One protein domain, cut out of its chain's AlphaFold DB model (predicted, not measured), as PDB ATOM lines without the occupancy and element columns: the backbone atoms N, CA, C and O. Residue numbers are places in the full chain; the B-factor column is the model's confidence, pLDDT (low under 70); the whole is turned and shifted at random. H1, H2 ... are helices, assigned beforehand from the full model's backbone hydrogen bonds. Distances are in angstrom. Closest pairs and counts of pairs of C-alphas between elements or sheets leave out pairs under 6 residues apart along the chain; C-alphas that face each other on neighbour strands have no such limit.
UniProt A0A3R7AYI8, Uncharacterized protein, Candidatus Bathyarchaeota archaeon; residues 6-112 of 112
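Overview. This is residues 6 to 112 of the 112 residues of an uncharacterized protein of Candidatus Bathyarchaeota archaeon (UniProt A0A3R7AYI8). Three long helices lie lengthwise, H1 with H5 close beside it and H2 folded back along it as a hairpin. Short H3 crosses near the last residues of H2; H4, at that same end, touches no helix. The 107 printed residues hold five named helices, H1 to H5, and no named strand: all helix, compact, radius of gyration of the C-alphas 14.9 A, spans 43 by 31 by 22 A.

Along the chain. Find C-alpha 6 at (326.846, 340.952, 243.621); H1 runs 34.5 A to residue 29. H2 is residues 32 to 53, 31.4 A; H3 is 61 to 71, H4 79 to 85. H5, residues 89 to 111, runs 32.4 A to (306.373, 357.512, 254.048).

Arrangement. H1 touches H5 (closest C-alphas Gly 16 and Phe 101, 3.8 A), the same way at a shallow tilt of 34 degrees, only just short of steep. H1 touches H2, closest C-alphas Ser 26 and Ala 35, 5.3 A, opposite ways at a shallow tilt of 11 degrees. With residues 48 to 52 alone, H2 touches H3, about perpendicular at 87 degrees; C-alphas 48 and 67 are closest, 6.1 A. O i to N i+4 pairs are within hydrogen-bond range throughout H2, H3 and H4, 18 of 20 in H1, 18 of 19 in H5.

Size, cuts and confidence. The farthest C-alphas, Ser 31 and Glu 80, are 45.1 A apart. The printed part has no cut; residues 74 to 94 are among those with pLDDT under 70.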
ATOM      1  N   LEU A   6     328.150 340.291 243.506       63.97
ATOM      2  CA  LEU A   6     326.846 340.952 243.621       63.97
ATOM      3  C   LEU A   6     326.093 340.507 244.874       63.97
ATOM      4  O   LEU A   6     325.519 341.338 245.572       63.97
ATOM      5  N   TYR A   7     326.123 339.210 245.176       63.94
ATOM      6  CA  TYR A   7     325.415 338.631 246.317       63.94
ATOM      7  C   TYR A   7     325.861 339.207 247.679       63.94
ATOM      8  O   TYR A   7     324.998 339.677 248.427       63.94
ATOM      9  N   PRO A   8     327.173 339.283 247.996       62.34
ATOM     10  CA  PRO A   8     327.641 339.860 249.257       62.34
ATOM     11  C   PRO A   8     327.468 341.385 249.363       62.34
ATOM     12  O   PRO A   8     327.592 341.911 250.461       62.34
ATOM     13  N   LEU A   9     327.163 342.098 248.271       70.44
ATOM     14  CA  LEU A   9     326.866 343.540 248.279       70.44
ATOM     15  C   LEU A   9     325.360 343.823 248.389       70.44
ATOM     16  O   LEU A   9     324.939 344.712 249.129       70.44
ATOM     17  N   LEU A  10     324.541 343.061 247.660       74.50
ATOM     18  CA  LEU A  10     323.085 343.215 247.635       74.50
ATOM     19  C   LEU A  10     322.448 342.863 248.973       74.50
ATOM     20  O   LEU A  10     321.525 343.550 249.397       74.50
ATOM     21  N   TYR A  11     322.936 341.821 249.644       72.62
ATOM     22  CA  TYR A  11     322.392 341.402 250.931       72.62
ATOM     23  C   TYR A  11     322.495 342.498 252.011       72.62
ATOM     24  O   TYR A  11     321.444 342.917 252.505       72.62
ATOM     25  N   PRO A  12     323.689 343.033 252.344       73.75
ATOM     26  CA  PRO A  12     323.800 344.115 253.317       73.75
ATOM     27  C   PRO A  12     323.055 345.373 252.867       73.75
ATOM     28  O   PRO A  12     322.448 346.035 253.702       73.75
ATOM     29  N   LEU A  13     323.019 345.678 251.564       80.06
ATOM     30  CA  LEU A  13     322.251 346.809 251.037       80.06
ATOM     31  C   LEU A  13     320.746 346.665 251.298       80.06
ATOM     32  O   LEU A  13     320.134 347.575 251.853       80.06
ATOM     33  N   LEU A  14     320.144 345.534 250.925       82.12
ATOM     34  CA  LEU A  14     318.713 345.279 251.114       82.12
ATOM     35  C   LEU A  14     318.339 345.239 252.596       82.12
ATOM     36  O   LEU A  14     317.302 345.779 252.980       82.12
ATOM     37  N   LEU A  15     319.198 344.659 253.431       80.31
ATOM     38  CA  LEU A  15     319.027 344.676 254.882       80.31
ATOM     39  C   LEU A  15     319.115 346.078 255.466       80.31
ATOM     40  O   LEU A  15     318.295 346.434 256.310       80.31
ATOM     41  N   GLY A  16     320.073 346.875 254.990       82.56
ATOM     42  CA  GLY A  16     320.165 348.289 255.303       82.56
ATOM     43  C   GLY A  16     318.849 348.980 254.971       82.56
ATOM     44  O   GLY A  16     318.218 349.540 255.858       82.56
ATOM     45  N   VAL A  17     318.375 348.865 253.726       86.12
ATOM     46  CA  VAL A  17     317.113 349.479 253.273       86.12
ATOM     47  C   VAL A  17     315.929 349.053 254.137       86.12
ATOM     48  O   VAL A  17     315.178 349.914 254.593       86.12
ATOM     49  N   ALA A  18     315.771 347.759 254.409       83.94
ATOM     50  CA  ALA A  18     314.678 347.250 255.230       83.94
ATOM     51  C   ALA A  18     314.751 347.768 256.676       83.94
ATOM     52  O   ALA A  18     313.758 348.265 257.211       83.94
ATOM     53  N   GLY A  19     315.933 347.703 257.295       82.19
ATOM     54  CA  GLY A  19     316.150 348.171 258.660       82.19
ATOM     55  C   GLY A  19     315.960 349.679 258.803       82.19
ATOM     56  O   GLY A  19     315.289 350.141 259.725       82.19
ATOM     57  N   GLY A  20     316.484 350.440 257.843       84.44
ATOM     58  CA  GLY A  20     316.292 351.877 257.747       84.44
ATOM     59  C   GLY A  20     314.815 352.233 257.606       84.44
ATOM     60  O   GLY A  20     314.323 353.042 258.386       84.44
ATOM     61  N   LEU A  21     314.087 351.598 256.677       85.31
ATOM     62  CA  LEU A  21     312.647 351.827 256.461       85.31
ATOM     63  C   LEU A  21     311.856 351.656 257.755       85.31
ATOM     64  O   LEU A  21     311.073 352.532 258.121       85.31
ATOM     65  N   PHE A  22     312.101 350.560 258.469       82.38
ATOM     66  CA  PHE A  22     311.423 350.273 259.728       82.38
ATOM     67  C   PHE A  22     311.720 351.310 260.810       82.38
ATOM     68  O   PHE A  22     310.797 351.789 261.472       82.38
ATOM     69  N   ILE A  23     312.989 351.681 260.988       82.31
ATOM     70  CA  ILE A  23     313.388 352.655 262.011       82.31
ATOM     71  C   ILE A  23     312.884 354.049 261.652       82.31
ATOM     72  O   ILE A  23     312.305 354.716 262.503       82.31
ATOM     73  N   GLY A  24     313.036 354.477 260.400       82.38
ATOM     74  CA  GLY A  24     312.539 355.765 259.920       82.38
ATOM     75  C   GLY A  24     311.030 355.901 260.118       82.38
ATOM     76  O   GLY A  24     310.564 356.925 260.615       82.38
ATOM     77  N   PHE A  25     310.274 354.839 259.817       81.19
ATOM     78  CA  PHE A  25     308.833 354.808 260.061       81.19
ATOM     79  C   PHE A  25     308.505 354.862 261.561       81.19
ATOM     80  O   PHE A  25     307.630 355.612 261.999       81.19
ATOM     81  N   SER A  26     309.254 354.104 262.366       76.12
ATOM     82  CA  SER A  26     309.090 354.044 263.820       76.12
ATOM     83  C   SER A  26     309.402 355.372 264.506       76.12
ATOM     84  O   SER A  26     308.642 355.782 265.372       76.12
ATOM     85  N   ILE A  27     310.455 356.088 264.105       77.25
ATOM     86  CA  ILE A  27     310.823 357.394 264.686       77.25
ATOM     87  C   ILE A  27     309.689 358.415 264.529       77.25
ATOM     88  O   ILE A  27     309.494 359.256 265.403       77.25
ATOM     89  N   ARG A  28     308.931 358.356 263.428       73.56
ATOM     90  CA  ARG A  28     307.848 359.312 263.167       73.56
ATOM     91  C   ARG A  28     306.542 358.973 263.893       73.56
ATOM     92  O   ARG A  28     305.786 359.890 264.202       73.56
ATOM     93  N   LYS A  29     306.256 357.688 264.147       68.56
ATOM     94  CA  LYS A  29     304.968 357.225 264.712       68.56
ATOM     95  C   LYS A  29     305.023 356.650 266.128       68.56
ATOM     96  O   LYS A  29     303.988 356.612 266.786       68.56
ATOM     97  N   LEU A  30     306.174 356.173 266.593       66.06
ATOM     98  CA  LEU A  30     306.343 355.516 267.891       66.06
ATOM     99  C   LEU A  30     307.142 356.408 268.847       66.06
ATOM    100  O   LEU A  30     307.885 357.292 268.427       66.06
ATOM    101  N   SER A  31     307.000 356.174 270.154       74.94
ATOM    102  CA  SER A  31     307.824 356.872 271.144       74.94
ATOM    103  C   SER A  31     309.308 356.551 270.919       74.94
ATOM    104  O   SER A  31     309.655 355.425 270.546       74.94
ATOM    105  N   SER A  32     310.201 357.516 271.171       68.81
ATOM    106  CA  SER A  32     311.648 357.352 270.934       68.81
ATOM    107  C   SER A  32     312.239 356.106 271.602       68.81
ATOM    108  O   SER A  32     313.180 355.516 271.081       68.81
ATOM    109  N   LEU A  33     311.669 355.674 272.732       72.75
ATOM    110  CA  LEU A  33     312.091 354.472 273.449       72.75
ATOM    111  C   LEU A  33     311.753 353.188 272.676       72.75
ATOM    112  O   LEU A  33     312.582 352.285 272.596       72.75
ATOM    113  N   ILE A  34     310.578 353.119 272.045       72.56
ATOM    114  CA  ILE A  34     310.188 351.979 271.206       72.56
ATOM    115  C   ILE A  34     311.047 351.954 269.936       72.56
ATOM    116  O   ILE A  34     311.579 350.905 269.583       72.56
ATOM    117  N   ALA A  35     311.257 353.106 269.292       67.50
ATOM    118  CA  ALA A  35     312.123 353.202 268.115       67.50
ATOM    119  C   ALA A  35     313.568 352.750 268.414       67.50
ATOM    120  O   ALA A  35     314.168 352.047 267.602       67.50
ATOM    121  N   LEU A  36     314.103 353.088 269.594       73.81
ATOM    122  CA  LEU A  36     315.426 352.648 270.046       73.81
ATOM    123  C   LEU A  36     315.500 351.125 270.224       73.81
ATOM    124  O   LEU A  36     316.413 350.497 269.693       73.81
ATOM    125  N   ILE A  37     314.539 350.525 270.938       75.19
ATOM    126  CA  ILE A  37     314.496 349.070 271.168       75.19
ATOM    127  C   ILE A  37     314.422 348.320 269.836       75.19
ATOM    128  O   ILE A  37     315.171 347.368 269.616       75.19
ATOM    129  N   PHE A  38     313.564 348.776 268.923       69.38
ATOM    130  CA  PHE A  38     313.459 348.190 267.590       69.38
ATOM    131  C   PHE A  38     314.739 348.366 266.773       69.38
ATOM    132  O   PHE A  38     315.167 347.423 266.112       69.38
ATOM    133  N   GLY A  39     315.386 349.530 266.847       69.31
ATOM    134  CA  GLY A  39     316.659 349.759 266.173       69.31
ATOM    135  C   GLY A  39     317.757 348.810 266.650       69.31
ATOM    136  O   GLY A  39     318.456 348.220 265.828       69.31
ATOM    137  N   ILE A  40     317.849 348.591 267.964       76.06
ATOM    138  CA  ILE A  40     318.780 347.623 268.560       76.06
ATOM    139  C   ILE A  40     318.461 346.202 268.087       76.06
ATOM    140  O   ILE A  40     319.374 345.466 267.725       76.06
ATOM    141  N   LEU A  41     317.182 345.820 268.036       76.00
ATOM    142  CA  LEU A  41     316.748 344.507 267.549       76.00
ATOM    143  C   LEU A  41     317.138 344.278 266.085       76.00
ATOM    144  O   LEU A  41     317.742 343.259 265.760       76.00
ATOM    145  N   VAL A  42     316.842 345.238 265.210       74.50
ATOM    146  CA  VAL A  42     317.209 345.180 263.788       74.50
ATOM    147  C   VAL A  42     318.725 345.087 263.624       74.50
ATOM    148  O   VAL A  42     319.211 344.295 262.815       74.50
ATOM    149  N   PHE A  43     319.480 345.863 264.401       75.62
ATOM    150  CA  PHE A  43     320.939 345.828 264.388       75.62
ATOM    151  C   PHE A  43     321.489 344.475 264.866       75.62
ATOM    152  O   PHE A  43     322.376 343.911 264.227       75.62
ATOM    153  N   ALA A  44     320.924 343.910 265.934       76.06
ATOM    154  CA  ALA A  44     321.308 342.601 266.454       76.06
ATOM    155  C   ALA A  44     321.047 341.485 265.431       76.06
ATOM    156  O   ALA A  44     321.946 340.701 265.135       76.06
ATOM    157  N   VAL A  45     319.855 341.455 264.827       76.94
ATOM    158  CA  VAL A  45     319.494 340.504 263.759       76.94
ATOM    159  C   VAL A  45     320.456 340.628 262.571       76.94
ATOM    160  O   VAL A  45     320.882 339.616 262.022       76.94
ATOM    161  N   ASN A  46     320.869 341.848 262.218       73.81
ATOM    162  CA  ASN A  46     321.863 342.080 261.167       73.81
ATOM    163  C   ASN A  46     323.234 341.490 261.498       73.81
ATOM    164  O   ASN A  46     323.816 340.807 260.659       73.81
ATOM    165  N   ILE A  47     323.748 341.727 262.708       75.12
ATOM    166  CA  ILE A  47     325.034 341.160 263.135       75.12
ATOM    167  C   ILE A  47     324.986 339.631 263.107       75.12
ATOM    168  O   ILE A  47     325.909 339.002 262.595       75.12
ATOM    169  N   LEU A  48     323.903 339.032 263.603       80.06
ATOM    170  CA  LEU A  48     323.736 337.580 263.614       80.06
ATOM    171  C   LEU A  48     323.667 336.993 262.191       80.06
ATOM    172  O   LEU A  48     324.319 335.988 261.912       80.06
ATOM    173  N   GLY A  49     322.943 337.644 261.275       73.31
ATOM    174  CA  GLY A  49     322.894 337.244 259.866       73.31
ATOM    175  C   GLY A  49     324.247 337.382 259.161       73.31
ATOM    176  O   GLY A  49     324.642 336.503 258.395       73.31
ATOM    177  N   LEU A  50     325.003 338.441 259.472       73.31
ATOM    178  CA  LEU A  50     326.361 338.635 258.965       73.31
ATOM    179  C   LEU A  50     327.294 337.520 259.451       73.31
ATOM    180  O   LEU A  50     328.026 336.950 258.650       73.31
ATOM    181  N   ILE A  51     327.238 337.177 260.740       76.19
ATOM    182  CA  ILE A  51     328.033 336.094 261.326       76.19
ATOM    183  C   ILE A  51     327.763 334.765 260.612       76.19
ATOM    184  O   ILE A  51     328.715 334.071 260.265       76.19
ATOM    185  N   ARG A  52     326.494 334.449 260.317       79.75
ATOM    186  CA  ARG A  52     326.129 333.238 259.567       79.75
ATOM    187  C   ARG A  52     326.714 333.220 258.161       79.75
ATOM    188  O   ARG A  52     327.279 332.218 257.740       79.75
ATOM    189  N   ILE A  53     326.542 334.311 257.422       70.56
ATOM    190  CA  ILE A  53     327.029 334.409 256.043       70.56
ATOM    191  C   ILE A  53     328.545 334.293 256.014       70.56
ATOM    192  O   ILE A  53     329.076 333.650 255.118       70.56
ATOM    193  N   LEU A  54     329.228 334.880 256.991       69.75
ATOM    194  CA  LEU A  54     330.676 334.816 257.115       69.75
ATOM    195  C   LEU A  54     331.175 333.547 257.813       69.75
ATOM    196  O   LEU A  54     332.347 333.478 258.147       69.75
ATOM    197  N   ASP A  55     330.322 332.562 258.080       73.50
ATOM    198  CA  ASP A  55     330.726 331.320 258.751       73.50
ATOM    199  C   ASP A  55     331.595 331.554 260.007       73.50
ATOM    200  O   ASP A  55     332.577 330.857 260.266       73.50
ATOM    201  N   LEU A  56     331.302 332.624 260.757       70.69
ATOM    202  CA  LEU A  56     332.066 332.961 261.952       70.69
ATOM    203  C   LEU A  56     331.549 332.103 263.102       70.69
ATOM    204  O   LEU A  56     330.412 332.256 263.549       70.69
ATOM    205  N   GLU A  57     332.396 331.211 263.604       69.88
ATOM    206  CA  GLU A  57     332.078 330.439 264.801       69.88
ATOM    207  C   GLU A  57     332.030 331.362 266.023       69.88
ATOM    208  O   GLU A  57     333.016 332.013 266.386       69.88
ATOM    209  N   ILE A  58     330.874 331.412 266.686       75.31
ATOM    210  CA  ILE A  58     330.749 332.048 267.991       75.31
ATOM    211  C   ILE A  58     330.987 330.971 269.047       75.31
ATOM    212  O   ILE A  58     330.257 329.987 269.123       75.31
ATOM    213  N   GLY A  59     331.946 331.195 269.947       77.38
ATOM    214  CA  GLY A  59     332.233 330.295 271.075       77.38
ATOM    215  C   GLY A  59     331.118 330.185 272.131       77.38
ATOM    216  O   GLY A  59     331.368 329.705 273.233       77.38
ATOM    217  N   ILE A  60     329.904 330.657 271.832       85.50
ATOM    218  CA  ILE A  60     328.740 330.639 272.718       85.50
ATOM    219  C   ILE A  60     327.662 329.755 272.064       85.50
ATOM    220  O   ILE A  60     326.969 330.217 271.152       85.50
ATOM    221  N   PRO A  61     327.463 328.510 272.540       84.69
ATOM    222  CA  PRO A  61     326.589 327.527 271.891       84.69
ATOM    223  C   PRO A  61     325.138 327.988 271.718       84.69
ATOM    224  O   PRO A  61     324.499 327.719 270.707       84.69
ATOM    225  N   SER A  62     324.603 328.715 272.698       85.31
ATOM    226  CA  SER A  62     323.231 329.229 272.670       85.31
ATOM    227  C   SER A  62     323.019 330.309 271.606       85.31
ATOM    228  O   SER A  62     321.950 330.357 270.999       85.31
ATOM    229  N   LEU A  63     324.027 331.143 271.343       80.81
ATOM    230  CA  LEU A  63     323.991 332.129 270.261       80.81
ATOM    231  C   LEU A  63     324.125 331.457 268.894       80.81
ATOM    232  O   LEU A  63     323.401 331.831 267.976       80.81
ATOM    233  N   GLN A  64     324.982 330.439 268.781       83.31
ATOM    234  CA  GLN A  64     325.127 329.657 267.553       83.31
ATOM    235  C   GLN A  64     323.799 328.985 267.171       83.31
ATOM    236  O   GLN A  64     323.314 329.163 266.060       83.31
ATOM    237  N   ASN A  65     323.138 328.334 268.135       86.31
ATOM    238  CA  ASN A  65     321.824 327.719 267.928       86.31
ATOM    239  C   ASN A  65     320.757 328.738 267.503       86.31
ATOM    240  O   ASN A  65     319.914 328.443 266.657       86.31
ATOM    241  N   LEU A  66     320.774 329.941 268.090       84.06
ATOM    242  CA  LEU A  66     319.855 331.014 267.712       84.06
ATOM    243  C   LEU A  66     320.099 331.460 266.262       84.06
ATOM    244  O   LEU A  66     319.145 331.672 265.517       84.06
ATOM    245  N   ILE A  67     321.364 331.578 265.856       83.00
ATOM    246  CA  ILE A  67     321.743 331.920 264.484       83.00
ATOM    247  C   ILE A  67     321.280 330.838 263.515       83.00
ATOM    248  O   ILE A  67     320.659 331.158 262.506       83.00
ATOM    249  N   ASP A  68     321.526 329.568 263.827       83.56
ATOM    250  CA  ASP A  68     321.110 328.449 262.983       83.56
ATOM    251  C   ASP A  68     319.583 328.361 262.861       83.56
ATOM    252  O   ASP A  68     319.061 328.101 261.779       83.56
ATOM    253  N   LEU A  69     318.839 328.650 263.933       86.69
ATOM    254  CA  LEU A  69     317.376 328.683 263.901       86.69
ATOM    255  C   LEU A  69     316.848 329.847 263.052       86.69
ATOM    256  O   LEU A  69     315.936 329.666 262.247       86.69
ATOM    257  N   LEU A  70     317.413 331.043 263.227       78.00
ATOM    258  CA  LEU A  70     316.945 332.258 262.557       78.00
ATOM    259  C   LEU A  70     317.436 332.387 261.113       78.00
ATOM    260  O   LEU A  70     316.787 333.057 260.318       78.00
ATOM    261  N   PHE A  71     318.571 331.777 260.775       81.12
ATOM    262  CA  PHE A  71     319.279 331.991 259.512       81.12
ATOM    263  C   PHE A  71     319.785 330.699 258.868       81.12
ATOM    264  O   PHE A  71     320.523 330.764 257.890       81.12
ATOM    265  N   GLY A  72     319.392 329.520 259.353       76.19
ATOM    266  CA  GLY A  72     319.823 328.236 258.786       76.19
ATOM    267  C   GLY A  72     319.429 328.036 257.320       76.19
ATOM    268  O   GLY A  72     320.070 327.264 256.614       76.19
ATOM    269  N   PHE A  73     318.421 328.774 256.841       75.19
ATOM    270  CA  PHE A  73     318.018 328.813 255.433       75.19
ATOM    271  C   PHE A  73     318.923 329.692 254.554       75.19
ATOM    272  O   PHE A  73     318.814 329.637 253.328       75.19
ATOM    273  N   LEU A  74     319.777 330.533 255.147       66.44
ATOM    274  CA  LEU A  74     320.724 331.348 254.396       66.44
ATOM    275  C   LEU A  74     321.944 330.506 254.004       66.44
ATOM    276  O   LEU A  74     322.490 329.785 254.846       66.44
ATOM    277  N   PRO A  75     322.403 330.609 252.744       62.81
ATOM    278  CA  PRO A  75     323.618 329.939 252.315       62.81
ATOM    279  C   PRO A  75     324.822 330.517 253.064       62.81
ATOM    280  O   PRO A  75     324.984 331.735 253.161       62.81
ATOM    281  N   VAL A  76     325.671 329.630 253.575       67.00
ATOM    282  CA  VAL A  76     326.960 329.990 254.173       67.00
ATOM    283  C   VAL A  76     327.927 330.356 253.046       67.00
ATOM    284  O   VAL A  76     327.968 329.669 252.019       67.00
ATOM    285  N   SER A  77     328.673 331.457 253.188       63.53
ATOM    286  CA  SER A  77     329.650 331.850 252.165       63.53
ATOM    287  C   SER A  77     330.760 330.815 252.078       63.53
ATOM    288  O   SER A  77     331.262 330.333 253.088       63.53
ATOM    289  N   GLN A  78     331.180 330.497 250.856       60.19
ATOM    290  CA  GLN A  78     332.262 329.545 250.643       60.19
ATOM    291  C   GLN A  78     333.605 330.107 251.153       60.19
ATOM    292  O   GLN A  78     333.866 331.308 250.999       60.19
ATOM    293  N   PRO A  79     334.498 329.255 251.692       58.00
ATOM    294  CA  PRO A  79     335.794 329.665 252.253       58.00
ATOM    295  C   PRO A  79     336.703 330.413 251.257       58.00
ATOM    296  O   PRO A  79     337.567 331.196 251.656       58.00
ATOM    297  N   GLU A  80     336.470 330.246 249.956       54.38
ATOM    298  CA  GLU A  80     337.192 330.921 248.870       54.38
ATOM    299  C   GLU A  80     336.944 332.446 248.844       54.38
ATOM    300  O   GLU A  80     337.877 333.231 248.660       54.38
ATOM    301  N   LEU A  81     335.710 332.888 249.126       54.69
ATOM    302  CA  LEU A  81     335.350 334.310 249.258       54.69
ATOM    303  C   LEU A  81     335.969 334.927 250.518       54.69
ATOM    304  O   LEU A  81     336.407 336.078 250.510       54.69
ATOM    305  N   HIS A  82     336.056 334.136 251.587       58.22
ATOM    306  CA  HIS A  82     336.700 334.515 252.840       58.22
ATOM    307  C   HIS A  82     338.184 334.821 252.667       58.22
ATOM    308  O   HIS A  82     338.687 335.807 253.205       58.22
ATOM    309  N   GLN A  83     338.895 333.999 251.902       58.44
ATOM    310  CA  GLN A  83     340.335 334.154 251.726       58.44
ATOM    311  C   GLN A  83     340.687 335.354 250.832       58.44
ATOM    312  O   GLN A  83     341.663 336.048 251.111       58.44
ATOM    313  N   GLN A  84     339.866 335.646 249.814       55.88
ATOM    314  CA  GLN A  84     340.075 336.777 248.900       55.88
ATOM    315  C   GLN A  84     339.618 338.126 249.470       55.88
ATOM    316  O   GLN A  84     340.223 339.154 249.167       55.88
ATOM    317  N   LEU A  85     338.568 338.145 250.296       55.72
ATOM    318  CA  LEU A  85     337.955 339.386 250.779       55.72
ATOM    319  C   LEU A  85     338.225 339.675 252.258       55.72
ATOM    320  O   LEU A  85     337.755 340.693 252.749       55.72
ATOM    321  N   ARG A  86     339.012 338.858 252.971       57.88
ATOM    322  CA  ARG A  86     339.306 338.991 254.418       57.88
ATOM    323  C   ARG A  86     339.618 340.415 254.899       57.88
ATOM    324  O   ARG A  86     339.147 340.801 255.961       57.88
ATOM    325  N   GLY A  87     340.366 341.204 254.121       57.19
ATOM    326  CA  GLY A  87     340.690 342.601 254.457       57.19
ATOM    327  C   GLY A  87     339.640 343.638 254.030       57.19
ATOM    328  O   GLY A  87     339.571 344.719 254.607       57.19
ATOM    329  N   LEU A  88     338.805 343.316 253.039       56.00
ATOM    330  CA  LEU A  88     337.781 344.207 252.480       56.00
ATOM    331  C   LEU A  88     336.372 343.894 253.000       56.00
ATOM    332  O   LEU A  88     335.484 344.725 252.868       56.00
ATOM    333  N   LEU A  89     336.169 342.732 253.616       60.78
ATOM    334  CA  LEU A  89     334.907 342.228 254.154       60.78
ATOM    335  C   LEU A  89     334.192 343.207 255.104       60.78
ATOM    336  O   LEU A  89     332.981 343.394 254.941       60.78
ATOM    337  N   PRO A  90     334.887 343.897 256.035       57.03
ATOM    338  CA  PRO A  90     334.257 344.925 256.862       57.03
ATOM    339  C   PRO A  90     333.706 346.080 256.016       57.03
ATOM    340  O   PRO A  90     332.577 346.506 256.214       57.03
ATOM    341  N   PHE A  91     334.454 346.544 255.013       56.62
ATOM    342  CA  PHE A  91     334.051 347.669 254.162       56.62
ATOM    343  C   PHE A  91     332.981 347.282 253.130       56.62
ATOM    344  O   PHE A  91     332.039 348.041 252.902       56.62
ATOM    345  N   LEU A  92     333.088 346.089 252.543       56.56
ATOM    346  CA  LEU A  92     332.150 345.544 251.558       56.56
ATOM    347  C   LEU A  92     330.794 345.186 252.167       56.56
ATOM    348  O   LEU A  92     329.805 345.185 251.447       56.56
ATOM    349  N   SER A  93     330.727 344.916 253.472       61.38
ATOM    350  CA  SER A  93     329.454 344.713 254.172       61.38
ATOM    351  C   SER A  93     328.898 346.008 254.764       61.38
ATOM    352  O   SER A  93     327.700 346.267 254.654       61.38
ATOM    353  N   GLN A  94     329.744 346.869 255.337       66.81
ATOM    354  CA  GLN A  94     329.283 348.074 256.028       66.81
ATOM    355  C   GLN A  94     328.862 349.194 255.079       66.81
ATOM    356  O   GLN A  94     327.855 349.840 255.344       66.81
ATOM    357  N   ILE A  95     329.578 349.437 253.977       76.00
ATOM    358  CA  ILE A  95     329.248 350.557 253.079       76.00
ATOM    359  C   ILE A  95     327.884 350.348 252.401       76.00
ATOM    360  O   ILE A  95     327.052 351.258 252.473       76.00
ATOM    361  N   PRO A  96     327.585 349.177 251.801       78.56
ATOM    362  CA  PRO A  96     326.264 348.941 251.227       78.56
ATOM    363  C   PRO A  96     325.176 348.932 252.296       78.56
ATOM    364  O   PRO A  96     324.104 349.478 252.055       78.56
ATOM    365  N   PHE A  97     325.457 348.393 253.488       79.00
ATOM    366  CA  PHE A  97     324.514 348.437 254.602       79.00
ATOM    367  C   PHE A  97     324.193 349.866 255.031       79.00
ATOM    368  O   PHE A  97     323.026 350.221 255.087       79.00
ATOM    369  N   ILE A  98     325.196 350.711 255.278       78.88
ATOM    370  CA  ILE A  98     325.003 352.107 255.694       78.88
ATOM    371  C   ILE A  98     324.271 352.893 254.603       78.88
ATOM    372  O   ILE A  98     323.340 353.635 254.908       78.88
ATOM    373  N   GLY A  99     324.648 352.705 253.335       83.94
ATOM    374  CA  GLY A  99     323.983 353.350 252.202       83.94
ATOM    375  C   GLY A  99     322.521 352.922 252.073       83.94
ATOM    376  O   GLY A  99     321.628 353.766 251.990       83.94
ATOM    377  N   GLY A 100     322.267 351.615 252.139       85.75
ATOM    378  CA  GLY A 100     320.920 351.062 252.172       85.75
ATOM    379  C   GLY A 100     320.129 351.573 253.372       85.75
ATOM    380  O   GLY A 100     318.995 352.000 253.223       85.75
ATOM    381  N   PHE A 101     320.739 351.616 254.551       84.19
ATOM    382  CA  PHE A 101     320.122 352.057 255.794       84.19
ATOM    383  C   PHE A 101     319.742 353.527 255.781       84.19
ATOM    384  O   PHE A 101     318.617 353.861 256.138       84.19
ATOM    385  N   ALA A 102     320.625 354.407 255.315       86.12
ATOM    386  CA  ALA A 102     320.320 355.824 255.176       86.12
ATOM    387  C   ALA A 102     319.166 356.059 254.187       86.12
ATOM    388  O   ALA A 102     318.251 356.833 254.484       86.12
ATOM    389  N   LEU A 103     319.174 355.354 253.046       88.38
ATOM    390  CA  LEU A 103     318.081 355.379 252.068       88.38
ATOM    391  C   LEU A 103     316.777 354.855 252.670       88.38
ATOM    392  O   LEU A 103     315.740 355.504 252.579       88.38
ATOM    393  N   GLY A 104     316.832 353.704 253.332       87.06
ATOM    394  CA  GLY A 104     315.692 353.120 254.010       87.06
ATOM    395  C   GLY A 104     315.115 354.077 255.045       87.06
ATOM    396  O   GLY A 104     313.917 354.322 255.052       87.06
ATOM    397  N   LEU A 105     315.964 354.678 255.876       83.38
ATOM    398  CA  LEU A 105     315.571 355.585 256.951       83.38
ATOM    399  C   LEU A 105     314.915 356.855 256.421       83.38
ATOM    400  O   LEU A 105     313.869 357.254 256.929       83.38
ATOM    401  N   THR A 106     315.467 357.451 255.363       86.75
ATOM    402  CA  THR A 106     314.839 358.607 254.707       86.75
ATOM    403  C   THR A 106     313.495 358.250 254.086       86.75
ATOM    404  O   THR A 106     312.528 358.991 254.275       86.75
ATOM    405  N   LEU A 107     313.395 357.113 253.392       87.38
ATOM    406  CA  LEU A 107     312.128 356.644 252.830       87.38
ATOM    407  C   LEU A 107     311.111 356.352 253.943       87.38
ATOM    408  O   LEU A 107     309.987 356.838 253.881       87.38
ATOM    409  N   GLY A 108     311.507 355.643 254.996       83.31
ATOM    410  CA  GLY A 108     310.638 355.267 256.113       83.31
ATOM    411  C   GLY A 108     310.102 356.479 256.856       83.31
ATOM    412  O   GLY A 108     308.913 356.551 257.148       83.31
ATOM    413  N   PHE A 109     310.953 357.478 257.088       82.25
ATOM    414  CA  PHE A 109     310.545 358.734 257.707       82.25
ATOM    415  C   PHE A 109     309.595 359.544 256.810       82.25
ATOM    416  O   PHE A 109     308.619 360.124 257.292       82.25
ATOM    417  N   LYS A 110     309.848 359.570 255.495       84.19
ATOM    418  CA  LYS A 110     309.011 360.285 254.520       84.19
ATOM    419  C   LYS A 110     307.644 359.621 254.311       84.19
ATOM    420  O   LYS A 110     306.661 360.334 254.136       84.19
ATOM    421  N   PHE A 111     307.590 358.291 254.313       75.25
ATOM    422  CA  PHE A 111     306.373 357.512 254.048       75.25
ATOM    423  C   PHE A 111     305.574 357.121 255.304       75.25
ATOM    424  O   PHE A 111     304.467 356.603 255.160       75.25
ATOM    425  N   ALA A 112     306.091 357.361 256.516       63.91
ATOM    426  CA  ALA A 112     305.299 357.296 257.753       63.91
ATOM    427  C   ALA A 112     304.233 358.391 257.849       63.91
ATOM    428  O   ALA A 112     303.207 358.130 258.521       63.91
TER     429      ALA A 112